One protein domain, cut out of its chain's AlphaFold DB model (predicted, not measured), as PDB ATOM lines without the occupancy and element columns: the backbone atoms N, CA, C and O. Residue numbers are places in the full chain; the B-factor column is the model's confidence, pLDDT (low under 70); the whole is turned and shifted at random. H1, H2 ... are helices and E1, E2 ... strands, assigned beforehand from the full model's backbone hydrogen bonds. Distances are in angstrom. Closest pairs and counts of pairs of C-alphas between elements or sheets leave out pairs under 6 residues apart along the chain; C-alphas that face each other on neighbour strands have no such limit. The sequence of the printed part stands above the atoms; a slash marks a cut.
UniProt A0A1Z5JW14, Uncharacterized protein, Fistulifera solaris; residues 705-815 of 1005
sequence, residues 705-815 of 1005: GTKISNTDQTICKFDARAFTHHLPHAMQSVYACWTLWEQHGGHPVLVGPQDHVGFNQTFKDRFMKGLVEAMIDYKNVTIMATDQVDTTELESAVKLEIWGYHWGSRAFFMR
ATOM      1  N   GLY A 705     108.253 128.974 191.844       66.12
ATOM      2  CA  GLY A 705     108.192 129.187 193.288       66.12
ATOM      3  C   GLY A 705     109.222 130.196 193.792       66.12
ATOM      4  O   GLY A 705     110.412 130.090 193.519       66.12
ATOM      5  N   THR A 706     108.799 131.137 194.628       69.00
ATOM      6  CA  THR A 706     109.719 131.806 195.556       69.00
ATOM      7  C   THR A 706     110.165 130.813 196.632       69.00
ATOM      8  O   THR A 706     109.307 130.138 197.200       69.00
ATOM      9  N   LYS A 707     111.457 130.762 196.988       72.00
ATOM     10  CA  LYS A 707     111.913 130.044 198.193       72.00
ATOM     11  C   LYS A 707     111.165 130.573 199.428       72.00
ATOM     12  O   LYS A 707     111.300 131.743 199.773       72.00
ATOM     13  N   ILE A 708     110.364 129.709 200.053       74.00
ATOM     14  CA  ILE A 708     109.474 130.059 201.175       74.00
ATOM     15  C   ILE A 708     110.235 130.043 202.512       74.00
ATOM     16  O   ILE A 708     109.944 130.839 203.404       74.00
ATOM     17  N   SER A 709     111.226 129.159 202.658       74.69
ATOM     18  CA  SER A 709     112.016 129.042 203.883       74.69
ATOM     19  C   SER A 709     113.119 130.104 203.983       74.69
ATOM     20  O   SER A 709     113.854 130.373 203.033       74.69
ATOM     21  N   ASN A 710     113.321 130.638 205.191       79.06
ATOM     22  CA  ASN A 710     114.536 131.383 205.550       79.06
ATOM     23  C   ASN A 710     115.695 130.447 205.964       79.06
ATOM     24  O   ASN A 710     116.657 130.895 206.587       79.06
ATOM     25  N   THR A 711     115.593 129.144 205.678       86.56
ATOM     26  CA  THR A 711     116.629 128.159 206.010       86.56
ATOM     27  C   THR A 711     117.792 128.233 205.022       86.56
ATOM     28  O   THR A 711     117.654 128.671 203.874       86.56
ATOM     29  N   ASP A 712     118.969 127.806 205.469       92.06
ATOM     30  CA  ASP A 712     120.144 127.628 204.616       92.06
ATOM     31  C   ASP A 712     119.941 126.504 203.587       92.06
ATOM     32  O   ASP A 712     120.510 126.562 202.500       92.06
ATOM     33  N   GLN A 713     119.072 125.537 203.882       94.12
ATOM     34  CA  GLN A 713     118.629 124.491 202.960       94.12
ATOM     35  C   GLN A 713     117.722 125.009 201.834       94.12
ATOM     36  O   GLN A 713     116.947 125.948 202.015       94.12
ATOM     37  N   THR A 714     117.749 124.338 200.685       94.44
ATOM     38  CA  THR A 714     116.777 124.507 199.595       94.44
ATOM     39  C   THR A 714     116.217 123.135 199.233       94.44
ATOM     40  O   THR A 714     116.913 122.278 198.684       94.44
ATOM     41  N   ILE A 715     114.952 122.925 199.595       94.00
ATOM     42  CA  ILE A 715     114.332 121.602 199.661       94.00
ATOM     43  C   ILE A 715     113.456 121.366 198.428       94.00
ATOM     44  O   ILE A 715     112.453 122.055 198.225       94.00
ATOM     45  N   CYS A 716     113.829 120.375 197.619       93.25
ATOM     46  CA  CYS A 716     113.031 119.878 196.502       93.25
ATOM     47  C   CYS A 716     112.206 118.667 196.946       93.25
ATOM     48  O   CYS A 716     112.758 117.724 197.518       93.25
ATOM     49  N   LYS A 717     110.901 118.662 196.663       91.31
ATOM     50  CA  LYS A 717     110.004 117.555 197.017       91.31
ATOM     51  C   LYS A 717     109.679 116.713 195.784       91.31
ATOM     52  O   LYS A 717     108.961 117.158 194.887       91.31
ATOM     53  N   PHE A 718     110.208 115.494 195.769       88.50
ATOM     54  CA  PHE A 718     109.977 114.465 194.760       88.50
ATOM     55  C   PHE A 718     108.490 114.060 194.761       88.50
ATOM     56  O   PHE A 718     107.955 113.629 195.785       88.50
ATOM     57  N   ASP A 719     107.798 114.222 193.628       82.38
ATOM     58  CA  ASP A 719     106.374 113.876 193.502       82.38
ATOM     59  C   ASP A 719     106.229 112.365 193.278       82.38
ATOM     60  O   ASP A 719     106.480 111.866 192.190       82.38
ATOM     61  N   ALA A 720     105.859 111.637 194.328       78.56
ATOM     62  CA  ALA A 720     106.066 110.193 194.445       78.56
ATOM     63  C   ALA A 720     104.832 109.339 194.104       78.56
ATOM     64  O   ALA A 720     104.448 108.440 194.853       78.56
ATOM     65  N   ARG A 721     104.151 109.662 193.006       81.56
ATOM     66  CA  ARG A 721     102.943 108.936 192.569       81.56
ATOM     67  C   ARG A 721     103.340 107.576 191.985       81.56
ATOM     68  O   ARG A 721     104.471 107.417 191.549       81.56
ATOM     69  N   ALA A 722     102.406 106.628 191.864       76.88
ATOM     70  CA  ALA A 722     102.690 105.282 191.333       76.88
ATOM     71  C   ALA A 722     103.481 105.273 190.001       76.88
ATOM     72  O   ALA A 722     104.311 104.398 189.765       76.88
ATOM     73  N   PHE A 723     103.289 106.289 189.151       74.19
ATOM     74  CA  PHE A 723     104.054 106.474 187.918       74.19
ATOM     75  C   PHE A 723     105.560 106.709 188.139       74.19
ATOM     76  O   PHE A 723     106.354 106.206 187.348       74.19
ATOM     77  N   THR A 724     106.003 107.385 189.206       78.56
ATOM     78  CA  THR A 724     107.441 107.621 189.465       78.56
ATOM     79  C   THR A 724     108.201 106.391 189.950       78.56
ATOM     80  O   THR A 724     109.415 106.452 190.113       78.56
ATOM     81  N   HIS A 725     107.539 105.242 190.099       81.50
ATOM     82  CA  HIS A 725     108.231 103.955 190.171       81.50
ATOM     83  C   HIS A 725     108.865 103.554 188.823       81.50
ATOM     84  O   HIS A 725     109.773 102.724 188.791       81.50
ATOM     85  N   HIS A 726     108.431 104.143 187.702       85.44
ATOM     86  CA  HIS A 726     109.127 104.032 186.422       85.44
ATOM     87  C   HIS A 726     110.292 105.028 186.365       85.44
ATOM     88  O   HIS A 726     110.084 106.230 186.544       85.44
ATOM     89  N   LEU A 727     111.498 104.536 186.044       89.12
ATOM     90  CA  LEU A 727     112.733 105.331 185.982       89.12
ATOM     91  C   LEU A 727     112.546 106.704 185.306       89.12
ATOM     92  O   LEU A 727     112.895 107.701 185.933       89.12
ATOM     93  N   PRO A 728     111.947 106.831 184.102       88.50
ATOM     94  CA  PRO A 728     111.876 108.130 183.442       88.50
ATOM     95  C   PRO A 728     111.078 109.155 184.236       88.50
ATOM     96  O   PRO A 728     111.450 110.324 184.255       88.50
ATOM     97  N   HIS A 729     110.008 108.720 184.900       85.94
ATOM     98  CA  HIS A 729     109.097 109.574 185.654       85.94
ATOM     99  C   HIS A 729     109.723 110.021 186.988       85.94
ATOM    100  O   HIS A 729     109.534 111.167 187.393       85.94
ATOM    101  N   ALA A 730     110.543 109.173 187.626       88.19
ATOM    102  CA  ALA A 730     111.430 109.597 188.719       88.19
ATOM    103  C   ALA A 730     112.455 110.639 188.243       88.19
ATOM    104  O   ALA A 730     112.694 111.646 188.911       88.19
ATOM    105  N   MET A 731     113.036 110.413 187.065       90.56
ATOM    106  CA  MET A 731     114.085 111.258 186.507       90.56
ATOM    107  C   MET A 731     113.609 112.679 186.181       90.56
ATOM    108  O   MET A 731     114.379 113.614 186.386       90.56
ATOM    109  N   GLN A 732     112.345 112.887 185.787       84.81
ATOM    110  CA  GLN A 732     111.791 114.248 185.644       84.81
ATOM    111  C   GLN A 732     111.796 115.010 186.978       84.81
ATOM    112  O   GLN A 732     112.196 116.173 187.023       84.81
ATOM    113  N   SER A 733     111.393 114.338 188.064       86.19
ATOM    114  CA  SER A 733     111.388 114.901 189.420       86.19
ATOM    115  C   SER A 733     112.789 115.291 189.874       86.19
ATOM    116  O   SER A 733     112.977 116.393 190.377       86.19
ATOM    117  N   VAL A 734     113.780 114.421 189.662       91.25
ATOM    118  CA  VAL A 734     115.170 114.666 190.081       91.25
ATOM    119  C   VAL A 734     115.832 115.772 189.258       91.25
ATOM    120  O   VAL A 734     116.458 116.663 189.828       91.25
ATOM    121  N   TYR A 735     115.675 115.754 187.933       92.88
ATOM    122  CA  TYR A 735     116.309 116.728 187.041       92.88
ATOM    123  C   TYR A 735     115.765 118.151 187.213       92.88
ATOM    124  O   TYR A 735     116.539 119.105 187.212       92.88
ATOM    125  N   ALA A 736     114.462 118.329 187.447       89.25
ATOM    126  CA  ALA A 736     113.915 119.657 187.719       89.25
ATOM    127  C   ALA A 736     114.446 120.268 189.039       89.25
ATOM    128  O   ALA A 736     114.640 121.481 189.119       89.25
ATOM    129  N   CYS A 737     114.795 119.461 190.050       92.31
ATOM    130  CA  CYS A 737     115.415 119.972 191.282       92.31
ATOM    131  C   CYS A 737     116.744 120.716 191.049       92.31
ATOM    132  O   CYS A 737     117.101 121.589 191.841       92.31
ATOM    133  N   TRP A 738     117.466 120.426 189.961       93.69
ATOM    134  CA  TRP A 738     118.738 121.079 189.638       93.69
ATOM    135  C   TRP A 738     118.599 122.598 189.475       93.69
ATOM    136  O   TRP A 738     119.408 123.352 190.016       93.69
ATOM    137  N   THR A 739     117.539 123.056 188.803       91.94
ATOM    138  CA  THR A 739     117.252 124.486 188.624       91.94
ATOM    139  C   THR A 739     116.768 125.148 189.913       91.94
ATOM    140  O   THR A 739     117.173 126.277 190.186       91.94
ATOM    141  N   LEU A 740     115.981 124.459 190.751       91.88
ATOM    142  CA  LEU A 740     115.613 124.953 192.088       91.88
ATOM    143  C   LEU A 740     116.866 125.261 192.926       91.88
ATOM    144  O   LEU A 740     116.995 126.348 193.498       91.88
ATOM    145  N   TRP A 741     117.788 124.298 193.002       93.75
ATOM    146  CA  TRP A 741     119.006 124.411 193.802       93.75
ATOM    147  C   TRP A 741     119.961 125.488 193.268       93.75
ATOM    148  O   TRP A 741     120.598 126.178 194.060       93.75
ATOM    149  N   GLU A 742     120.031 125.690 191.951       93.19
ATOM    150  CA  GLU A 742     120.870 126.733 191.343       93.19
ATOM    151  C   GLU A 742     120.256 128.143 191.438       93.19
ATOM    152  O   GLU A 742     120.986 129.099 191.702       93.19
ATOM    153  N   GLN A 743     118.930 128.303 191.304       90.62
ATOM    154  CA  GLN A 743     118.277 129.622 191.407       90.62
ATOM    155  C   GLN A 743     118.198 130.155 192.845       90.62
ATOM    156  O   GLN A 743     118.338 131.359 193.057       90.62
ATOM    157  N   HIS A 744     117.968 129.289 193.838       90.44
ATOM    158  CA  HIS A 744     117.817 129.716 195.239       90.44
ATOM    159  C   HIS A 744     119.061 129.470 196.106       90.44
ATOM    160  O   HIS A 744     119.102 129.927 197.253       90.44
ATOM    161  N   GLY A 745     120.070 128.773 195.575       91.69
ATOM    162  CA  GLY A 745     121.301 128.436 196.284       91.69
ATOM    163  C   GLY A 745     121.051 127.631 197.562       91.69
ATOM    164  O   GLY A 745     120.062 126.906 197.683       91.69
ATOM    165  N   GLY A 746     121.934 127.797 198.546       93.44
ATOM    166  CA  GLY A 746     121.842 127.087 199.821       93.44
ATOM    167  C   GLY A 746     122.312 125.631 199.746       93.44
ATOM    168  O   GLY A 746     122.968 125.220 198.791       93.44
ATOM    169  N   HIS A 747     122.001 124.861 200.786       95.50
ATOM    170  CA  HIS A 747     122.313 123.435 200.874       95.50
ATOM    171  C   HIS A 747     121.222 122.600 200.175       95.50
ATOM    172  O   HIS A 747     120.056 122.696 200.572       95.50
ATOM    173  N   PRO A 748     121.538 121.813 199.130       96.56
ATOM    174  CA  PRO A 748     120.525 121.108 198.351       96.56
ATOM    175  C   PRO A 748     119.985 119.877 199.092       96.56
ATOM    176  O   PRO A 748     120.740 119.004 199.524       96.56
ATOM    177  N   VAL A 749     118.659 119.786 199.202       95.69
ATOM    178  CA  VAL A 749     117.960 118.648 199.822       95.69
ATOM    179  C   VAL A 749     116.920 118.085 198.857       95.69
ATOM    180  O   VAL A 749     116.169 118.852 198.246       95.69
ATOM    181  N   LEU A 750     116.870 116.757 198.726       94.69
ATOM    182  CA  LEU A 750     115.851 116.019 197.973       94.69
ATOM    183  C   LEU A 750     115.010 115.179 198.940       94.69
ATOM    184  O   LEU A 750     115.539 114.300 199.621       94.69
ATOM    185  N   VAL A 751     113.700 115.426 198.967       93.38
ATOM    186  CA  VAL A 751     112.762 114.756 199.880       93.38
ATOM    187  C   VAL A 751     111.743 113.938 199.102       93.38
ATOM    188  O   VAL A 751     111.032 114.483 198.258       93.38
ATOM    189  N   GLY A 752     111.630 112.651 199.421       91.19
ATOM    190  CA  GLY A 752     110.600 111.735 198.916       91.19
ATOM    191  C   GLY A 752     109.960 110.955 200.065       91.19
ATOM    192  O   GLY A 752     110.444 111.032 201.193       91.19
ATOM    193  N   PRO A 753     108.835 110.255 199.855       85.06
ATOM    194  CA  PRO A 753     108.119 109.613 200.944       85.06
ATOM    195  C   PRO A 753     108.809 108.329 201.402       85.06
ATOM    196  O   PRO A 753     109.623 107.732 200.697       85.06
ATOM    197  N   GLN A 754     108.447 107.912 202.610       81.94
ATOM    198  CA  GLN A 754     109.058 106.799 203.328       81.94
ATOM    199  C   GLN A 754     108.944 105.436 202.627       81.94
ATOM    200  O   GLN A 754     109.796 104.576 202.843       81.94
ATOM    201  N   ASP A 755     107.920 105.238 201.805       76.31
ATOM    202  CA  ASP A 755     107.603 104.004 201.086       76.31
ATOM    203  C   ASP A 755     108.232 103.924 199.682       76.31
ATOM    204  O   ASP A 755     108.432 102.824 199.158       76.31
ATOM    205  N   HIS A 756     108.590 105.058 199.068       72.94
ATOM    206  CA  HIS A 756     109.155 105.055 197.721       72.94
ATOM    207  C   HIS A 756     110.599 104.533 197.726       72.94
ATOM    208  O   HIS A 756     111.497 105.076 198.381       72.94
ATOM    209  N   VAL A 757     110.830 103.496 196.917       63.44
ATOM    210  CA  VAL A 757     112.157 102.947 196.603       63.44
ATOM    211  C   VAL A 757     113.099 104.097 196.236       63.44
ATOM    212  O   VAL A 757     112.823 104.850 195.300       63.44
ATOM    213  N   GLY A 758     114.175 104.243 197.007       61.81
ATOM    214  CA  GLY A 758     115.113 105.359 196.944       61.81
ATOM    215  C   GLY A 758     115.339 106.100 198.261       61.81
ATOM    216  O   GLY A 758     116.467 106.506 198.526       61.81
ATOM    217  N   PHE A 759     114.297 106.268 199.086       71.88
ATOM    218  CA  PHE A 759     114.343 107.189 200.235       71.88
ATOM    219  C   PHE A 759     114.535 106.495 201.594       71.88
ATOM    220  O   PHE A 759     115.322 106.976 202.401       71.88
ATOM    221  N   ASN A 760     113.914 105.329 201.824       66.69
ATOM    222  CA  ASN A 760     114.245 104.426 202.950       66.69
ATOM    223  C   ASN A 760     114.674 103.011 202.502       66.69
ATOM    224  O   ASN A 760     114.965 102.149 203.329       66.69
ATOM    225  N   GLN A 761     114.723 102.754 201.194       66.31
ATOM    226  CA  GLN A 761     115.265 101.527 200.600       66.31
ATOM    227  C   GLN A 761     116.180 101.911 199.440       66.31
ATOM    228  O   GLN A 761     115.878 102.865 198.728       66.31
ATOM    229  N   THR A 762     117.259 101.164 199.205       67.69
ATOM    230  CA  THR A 762     118.155 101.397 198.063       67.69
ATOM    231  C   THR A 762     117.380 101.372 196.742       67.69
ATOM    232  O   THR A 762     116.560 100.478 196.522       67.69
ATOM    233  N   PHE A 763     117.658 102.318 195.839       75.50
ATOM    234  CA  PHE A 763     117.114 102.284 194.481       75.50
ATOM    235  C   PHE A 763     117.433 100.941 193.803       75.50
ATOM    236  O   PHE A 763     118.596 100.547 193.711       75.50
ATOM    237  N   LYS A 764     116.394 100.243 193.322       82.56
ATOM    238  CA  LYS A 764     116.538  98.988 192.557       82.56
ATOM    239  C   LYS A 764     117.139  99.219 191.168       82.56
ATOM    240  O   LYS A 764     117.798  98.337 190.628       82.56
ATOM    241  N   ASP A 765     116.893 100.394 190.595       87.69
ATOM    242  CA  ASP A 765     117.428 100.796 189.300       87.69
ATOM    243  C   ASP A 765     118.889 101.266 189.416       87.69
ATOM    244  O   ASP A 765     119.221 102.090 190.273       87.69
ATOM    245  N   ARG A 766     119.764 100.746 188.541       91.81
ATOM    246  CA  ARG A 766     121.216 101.004 188.576       91.81
ATOM    247  C   ARG A 766     121.574 102.450 188.222       91.81
ATOM    248  O   ARG A 766     122.533 102.973 188.790       91.81
ATOM    249  N   PHE A 767     120.828 103.080 187.313       93.56
ATOM    250  CA  PHE A 767     121.053 104.462 186.892       93.56
ATOM    251  C   PHE A 767     120.621 105.422 188.004       93.56
ATOM    252  O   PHE A 767     121.416 106.247 188.452       93.56
ATOM    253  N   MET A 768     119.400 105.257 188.522       91.25
ATOM    254  CA  MET A 768     118.873 106.103 189.598       91.25
ATOM    255  C   MET A 768     119.698 105.975 190.890       91.25
ATOM    256  O   MET A 768     119.967 106.981 191.548       91.25
ATOM    257  N   LYS A 769     120.163 104.760 191.230       92.00
ATOM    258  CA  LYS A 769     121.065 104.542 192.369       92.00
ATOM    259  C   LYS A 769     122.358 105.353 192.223       92.00
ATOM    260  O   LYS A 769     122.645 106.188 193.077       92.00
ATOM    261  N   GLY A 770     123.102 105.130 191.136       94.25
ATOM    262  CA  GLY A 770     124.399 105.775 190.929       94.25
ATOM    263  C   GLY A 770     124.303 107.290 190.741       94.25
ATOM    264  O   GLY A 770     125.199 108.012 191.169       94.25
ATOM    265  N   LEU A 771     123.195 107.794 190.188       95.00
ATOM    266  CA  LEU A 771     122.940 109.230 190.108       95.00
ATOM    267  C   LEU A 771     122.767 109.865 191.492       95.00
ATOM    268  O   LEU A 771     123.321 110.934 191.740       95.00
ATOM    269  N   VAL A 772     122.011 109.234 192.396       92.81
ATOM    270  CA  VAL A 772     121.867 109.741 193.769       92.81
ATOM    271  C   VAL A 772     123.186 109.657 194.531       92.81
ATOM    272  O   VAL A 772     123.539 110.629 195.193       92.81
ATOM    273  N   GLU A 773     123.956 108.580 194.365       93.81
ATOM    274  CA  GLU A 773     125.316 108.477 194.915       93.81
ATOM    275  C   GLU A 773     126.208 109.628 194.397       93.81
ATOM    276  O   GLU A 773     126.765 110.375 195.198       93.81
ATOM    277  N   ALA A 774     126.224 109.903 193.087       94.69
ATOM    278  CA  ALA A 774     126.989 111.014 192.509       94.69
ATOM    279  C   ALA A 774     126.501 112.420 192.938       94.69
ATOM    280  O   ALA A 774     127.311 113.347 193.057       94.69
ATOM    281  N   MET A 775     125.196 112.605 193.180       94.69
ATOM    282  CA  MET A 775     124.642 113.858 193.713       94.69
ATOM    283  C   MET A 775     125.022 114.080 195.185       94.69
ATOM    284  O   MET A 775     125.347 115.211 195.559       94.69
ATOM    285  N   ILE A 776     125.023 113.023 196.003       94.56
ATOM    286  CA  ILE A 776     125.522 113.060 197.385       94.56
ATOM    287  C   ILE A 776     127.017 113.402 197.370       94.56
ATOM    288  O   ILE A 776     127.412 114.428 197.921       94.56
ATOM    289  N   ASP A 777     127.832 112.601 196.680       92.81
ATOM    290  CA  ASP A 777     129.298 112.675 196.742       92.81
ATOM    291  C   ASP A 777     129.863 114.013 196.247       92.81
ATOM    292  O   ASP A 777     130.829 114.528 196.814       92.81
ATOM    293  N   TYR A 778     129.277 114.592 195.191       89.44
ATOM    294  CA  TYR A 778     129.826 115.798 194.569       89.44
ATOM    295  C   TYR A 778     129.099 117.092 194.956       89.44
ATOM    296  O   TYR A 778     129.734 118.127 195.171       89.44
ATOM    297  N   LYS A 779     127.762 117.076 195.011       91.00
ATOM    298  CA  LYS A 779     126.946 118.274 195.291       91.00
ATOM    299  C   LYS A 779     126.471 118.341 196.745       91.00
ATOM    300  O   LYS A 779     125.790 119.301 197.098       91.00
ATOM    301  N   ASN A 780     126.862 117.376 197.586       95.44
ATOM    302  CA  ASN A 780     126.456 117.258 198.989       95.44
ATOM    303  C   ASN A 780     124.922 117.189 199.155       95.44
ATOM    304  O   ASN A 780     124.392 117.617 200.180       95.44
ATOM    305  N   VAL A 781     124.199 116.686 198.140       96.06
ATOM    306  CA  VAL A 781     122.730 116.624 198.175       96.06
ATOM    307  C   VAL A 781     122.301 115.690 199.292       96.06
ATOM    308  O   VAL A 781     122.617 114.504 199.277       96.06
ATOM    309  N   THR A 782     121.563 116.216 200.266       95.69
ATOM    310  CA  THR A 782     121.009 115.383 201.337       95.69
ATOM    311  C   THR A 782     119.704 114.761 200.867       95.69
ATOM    312  O   THR A 782     118.769 115.467 200.496       95.69
ATOM    313  N   ILE A 783     119.655 113.432 200.867       93.50
ATOM    314  CA  ILE A 783     118.443 112.660 200.596       93.50
ATOM    315  C   ILE A 783     117.733 112.432 201.929       93.50
ATOM    316  O   ILE A 783     118.370 111.984 202.882       93.50
ATOM    317  N   MET A 784     116.441 112.745 202.006       93.38
ATOM    318  CA  MET A 784     115.638 112.560 203.220       93.38
ATOM    319  C   MET A 784     114.290 111.926 202.888       93.38
ATOM    320  O   MET A 784     113.689 112.218 201.851       93.38
ATOM    321  N   ALA A 785     113.787 111.090 203.790       92.12
ATOM    322  CA  ALA A 785     112.395 110.661 203.753       92.12
ATOM    323  C   ALA A 785     111.477 111.747 204.356       92.12
ATOM    324  O   ALA A 785     111.909 112.540 205.194       92.12
ATOM    325  N   THR A 786     110.203 111.812 203.952       91.69
ATOM    326  CA  THR A 786     109.257 112.850 204.422       91.69
ATOM    327  C   THR A 786     109.049 112.880 205.936       91.69
ATOM    328  O   THR A 786     108.686 113.922 206.464       91.69
ATOM    329  N   ASP A 787     109.257 111.761 206.630       92.00
ATOM    330  CA  ASP A 787     109.160 111.636 208.090       92.00
ATOM    331  C   ASP A 787     110.409 112.146 208.839       92.00
ATOM    332  O   ASP A 787     110.402 112.240 210.064       92.00
ATOM    333  N   GLN A 788     111.475 112.496 208.111       92.94
ATOM    334  CA  GLN A 788     112.746 112.993 208.653       92.94
ATOM    335  C   GLN A 788     112.869 114.528 208.591       92.94
ATOM    336  O   GLN A 788     113.849 115.081 209.088       92.94
ATOM    337  N   VAL A 789     111.904 115.210 207.967       93.19
ATOM    338  CA  VAL A 789     111.878 116.664 207.726       93.19
ATOM    339  C   VAL A 789     110.807 117.298 208.617       93.19
ATOM    340  O   VAL A 789     109.737 116.714 208.785       93.19
ATOM    341  N   ASP A 790     111.057 118.485 209.184       94.38
ATOM    342  CA  ASP A 790     110.029 119.188 209.965       94.38
ATOM    343  C   ASP A 790     108.810 119.519 209.088       94.38
ATOM    344  O   ASP A 790     108.957 119.874 207.919       94.38
ATOM    345  N   THR A 791     107.595 119.444 209.638       92.81
ATOM    346  CA  THR A 791     106.366 119.703 208.869       92.81
ATOM    347  C   THR A 791     106.372 121.095 208.229       92.81
ATOM    348  O   THR A 791     105.986 121.233 207.071       92.81
ATOM    349  N   THR A 792     106.894 122.111 208.924       90.69
ATOM    350  CA  THR A 792     107.026 123.484 208.405       90.69
ATOM    351  C   THR A 792     108.013 123.548 207.239       90.69
ATOM    352  O   THR A 792     107.773 124.227 206.240       90.69
ATOM    353  N   GLU A 793     109.128 122.819 207.339       91.25
ATOM    354  CA  GLU A 793     110.110 122.714 206.260       91.25
ATOM    355  C   GLU A 793     109.525 121.958 205.059       91.25
ATOM    356  O   GLU A 793     109.678 122.412 203.927       91.25
ATOM    357  N   LEU A 794     108.771 120.879 205.293       90.44
ATOM    358  CA  LEU A 794     108.127 120.043 204.275       90.44
ATOM    359  C   LEU A 794     106.919 120.705 203.579       90.44
ATOM    360  O   LEU A 794     106.580 120.321 202.450       90.44
ATOM    361  N   GLU A 795     106.274 121.668 204.238       88.00
ATOM    362  CA  GLU A 795     105.279 122.587 203.664       88.00
ATOM    363  C   GLU A 795     105.943 123.720 202.865       88.00
ATOM    364  O   GLU A 795     105.418 124.132 201.832       88.00
ATOM    365  N   SER A 796     107.121 124.191 203.295       86.75
ATOM    366  CA  SER A 796     107.922 125.187 202.563       86.75
ATOM    367  C   SER A 796     108.711 124.605 201.376       86.75
ATOM    368  O   SER A 796     109.137 125.351 200.489       86.75
ATOM    369  N   ALA A 797     108.921 123.285 201.369       88.44
ATOM    370  CA  ALA A 797     109.645 122.546 200.345       88.44
ATOM    371  C   ALA A 797     108.901 122.593 199.011       88.44
ATOM    372  O   ALA A 797     107.701 122.313 198.942       88.44
ATOM    373  N   VAL A 798     109.609 122.900 197.923       84.50
ATOM    374  CA  VAL A 798     108.931 123.091 196.642       84.50
ATOM    375  C   VAL A 798     108.519 121.743 196.063       84.50
ATOM    376  O   VAL A 798     109.354 120.954 195.613       84.50
ATOM    377  N   LYS A 799     107.205 121.504 196.046       80.44
ATOM    378  CA  LYS A 799     106.595 120.420 195.283       80.44
ATOM    379  C   LYS A 799     106.510 120.807 193.810       80.44
ATOM    380  O   LYS A 799     105.827 121.758 193.442       80.44
ATOM    381  N   LEU A 800     107.154 120.009 192.970       73.56
ATOM    382  CA  LEU A 800     107.009 120.071 191.523       73.56
ATOM    383  C   LEU A 800     105.669 119.472 191.074       73.56
ATOM    384  O   LEU A 800     105.442 118.271 191.211       73.56
ATOM    385  N   GLU A 801     104.801 120.275 190.458       69.69
ATOM    386  CA  GLU A 801     103.656 119.754 189.700       69.69
ATOM    387  C   GLU A 801     104.044 119.381 188.261       69.69
ATOM    388  O   GLU A 801     103.597 119.993 187.286       69.69
ATOM    389  N   ILE A 802     104.860 118.339 188.123       65.38
ATOM    390  CA  ILE A 802     105.141 117.720 186.816       65.38
ATOM    391  C   ILE A 802     103.852 117.085 186.276       65.38
ATOM    392  O   ILE A 802     103.448 117.291 185.135       65.38
ATOM    393  N   TRP A 803     103.145 116.385 187.163       57.12
ATOM    394  CA  TRP A 803     101.980 115.560 186.859       57.12
ATOM    395  C   TRP A 803     100.658 116.310 187.058       57.12
ATOM    396  O   TRP A 803      99.820 115.936 187.885       57.12
ATOM    397  N   GLY A 804     100.490 117.402 186.313       59.75
ATOM    398  CA  GLY A 804      99.168 117.964 186.014       59.75
ATOM    399  C   GLY A 804      98.546 117.289 184.783       59.75
ATOM    400  O   GLY A 804      99.238 116.607 184.032       59.75
ATOM    401  N   TYR A 805      97.260 117.536 184.515       55.66
ATOM    402  CA  TYR A 805      96.542 117.009 183.335       55.66
ATOM    403  C   TYR A 805      97.087 117.492 181.966       55.66
ATOM    404  O   TYR A 805      96.595 117.077 180.921       55.66
ATOM    405  N   HIS A 806      98.111 118.350 181.954       56.41
ATOM    406  CA  HIS A 806      98.702 118.970 180.763       56.41
ATOM    407  C   HIS A 806     100.200 118.640 180.638       56.41
ATOM    408  O   HIS A 806     101.034 119.521 180.450       56.41
ATOM    409  N   TRP A 807     100.551 117.362 180.802       54.56
ATOM    410  CA  TRP A 807     101.938 116.880 180.780       54.56
ATOM    411  C   TRP A 807     102.659 117.175 179.452       54.56
ATOM    412  O   TRP A 807     103.811 117.589 179.487       54.56
ATOM    413  N   GLY A 808     101.974 117.062 178.307       53.00
ATOM    414  CA  GLY A 808     102.549 117.345 176.983       53.00
ATOM    415  C   GLY A 808     102.803 118.829 176.666       53.00
ATOM    416  O   GLY A 808     103.421 119.137 175.654       53.00
ATOM    417  N   SER A 809     102.352 119.768 177.510       54.19
ATOM    418  CA  SER A 809     102.538 121.217 177.291       54.19
ATOM    419  C   SER A 809     103.212 121.961 178.449       54.19
ATOM    420  O   SER A 809     103.406 123.177 178.368       54.19
ATOM    421  N   ARG A 810     103.605 121.261 179.520       62.28
ATOM    422  CA  ARG A 810     104.451 121.829 180.580       62.28
ATOM    423  C   ARG A 810     105.921 121.620 180.222       62.28
ATOM    424  O   ARG A 810     106.366 120.494 180.034       62.28
ATOM    425  N   ALA A 811     106.683 122.712 180.191       61.38
ATOM    426  CA  ALA A 811     108.139 122.643 180.193       61.38
ATOM    427  C   ALA A 811     108.626 121.771 181.365       61.38
ATOM    428  O   ALA A 811     108.107 121.878 182.480       61.38
ATOM    429  N   PHE A 812     109.672 120.970 181.143       69.94
ATOM    430  CA  PHE A 812     110.519 120.538 182.252       69.94
ATOM    431  C   PHE A 812     110.978 121.801 182.991       69.94
ATOM    432  O   PHE A 812     111.502 122.721 182.368       69.94
ATOM    433  N   PHE A 813     110.843 121.850 184.314       77.56
ATOM    434  CA  PHE A 813     111.337 122.981 185.112       77.56
ATOM    435  C   PHE A 813     112.867 122.918 185.311       77.56
ATOM    436  O   PHE A 813     113.376 123.165 186.398       77.56
ATOM    437  N   MET A 814     113.602 122.549 184.261       88.44
ATOM    438  CA  MET A 814     115.056 122.450 184.223       88.44
ATOM    439  C   MET A 814     115.574 123.363 183.110       88.44
ATOM    440  O   MET A 814     115.343 123.113 181.927       88.44
ATOM    441  N   ARG A 815     116.294 124.420 183.480       90.94
ATOM    442  CA  ARG A 815     116.909 125.334 182.514       90.94
ATOM    443  C   ARG A 815     118.132 124.686 181.879       90.94
ATOM    444  O   ARG A 815     118.897 123.980 182.537       90.94
TER     445      ARG A 815
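Overview. This is residues 705 to 815 of the 1005 residues of an uncharacterized protein of Fistulifera solaris (UniProt A0A1Z5JW14). A small twisted sheet of three parallel strands has two long helices, H2 and H3, side by side over one face, while the short H4 lies across E1 on the opposite face. H1 sits before the start of H2, and a tail after H4 loops away, with residues 804 to 809 sticking out. The printed part has 111 residues, with four named helices and three named strands in the order E1 H1 H2 E2 H3 E3 H4; the sheet's order is E1 E2 E3 and the class is mixed. It is compact, with a radius of gyration of the C-alphas of 13.2 A and spans of 34 by 32 by 26 A.

Along the chain. E2, residues 747 to 752, is 16.7 A long; E1, residues 713 to 717, starts at C-alpha (118.629, 124.491, 202.960), and E3 is residues 782 to 785. H2, residues 727 to 744, is 26.6 A long and H3, residues 766 to 779, 19.4 A. H1 is residues 722 to 725; H4, residues 791 to 796, ends at C-alpha (107.922, 125.187, 202.563).

Arrangement. E1 and E2 are parallel at 25 degrees, with N 714 and O 747 2.8 A apart, within hydrogen-bond range. E2 and E3 are parallel at 27 degrees, with N 750 and O 782 at 2.9 A. E1, H1 H2, E2 and E2, H3, E3 are strand-helix-strand units, two parallel neighbour strands with helices between, each with a right-handed crossover. H2 is on the sheet, with the C-alphas of Cys 716 and Cys 737 the closest to E1, 5.7 A. H3 is on the same face, with the C-alphas of Ile 776 and Thr 782 the closest to E3, 6.4 A. H2 and H3 are close but not clearly touching, the C-alphas of Leu 727 and Met 768 being closest at 7.2 A; they run the same way at a shallow tilt of 13 degrees. H4 is on the opposite face, across E1 at 87 degrees on the local plane. H1 is not on the sheet. In H3 and H4 every O i to N i+4 pair is within hydrogen-bond range, in H2 9 of 14; H1 is too short for one.

Size, cuts and confidence. The C-alphas of Asp 777 and Tyr 805, the two farthest apart, are 35.7 A apart. The printed part has no cut, and the link E2 to H3 is long, with 13 residues. Residues 798 to 799 pair in parallel with 716 to 717 of E1. Confidence is under 70 at residues 705 to 706, 757 to 758, 760 to 762 and 801 to 812.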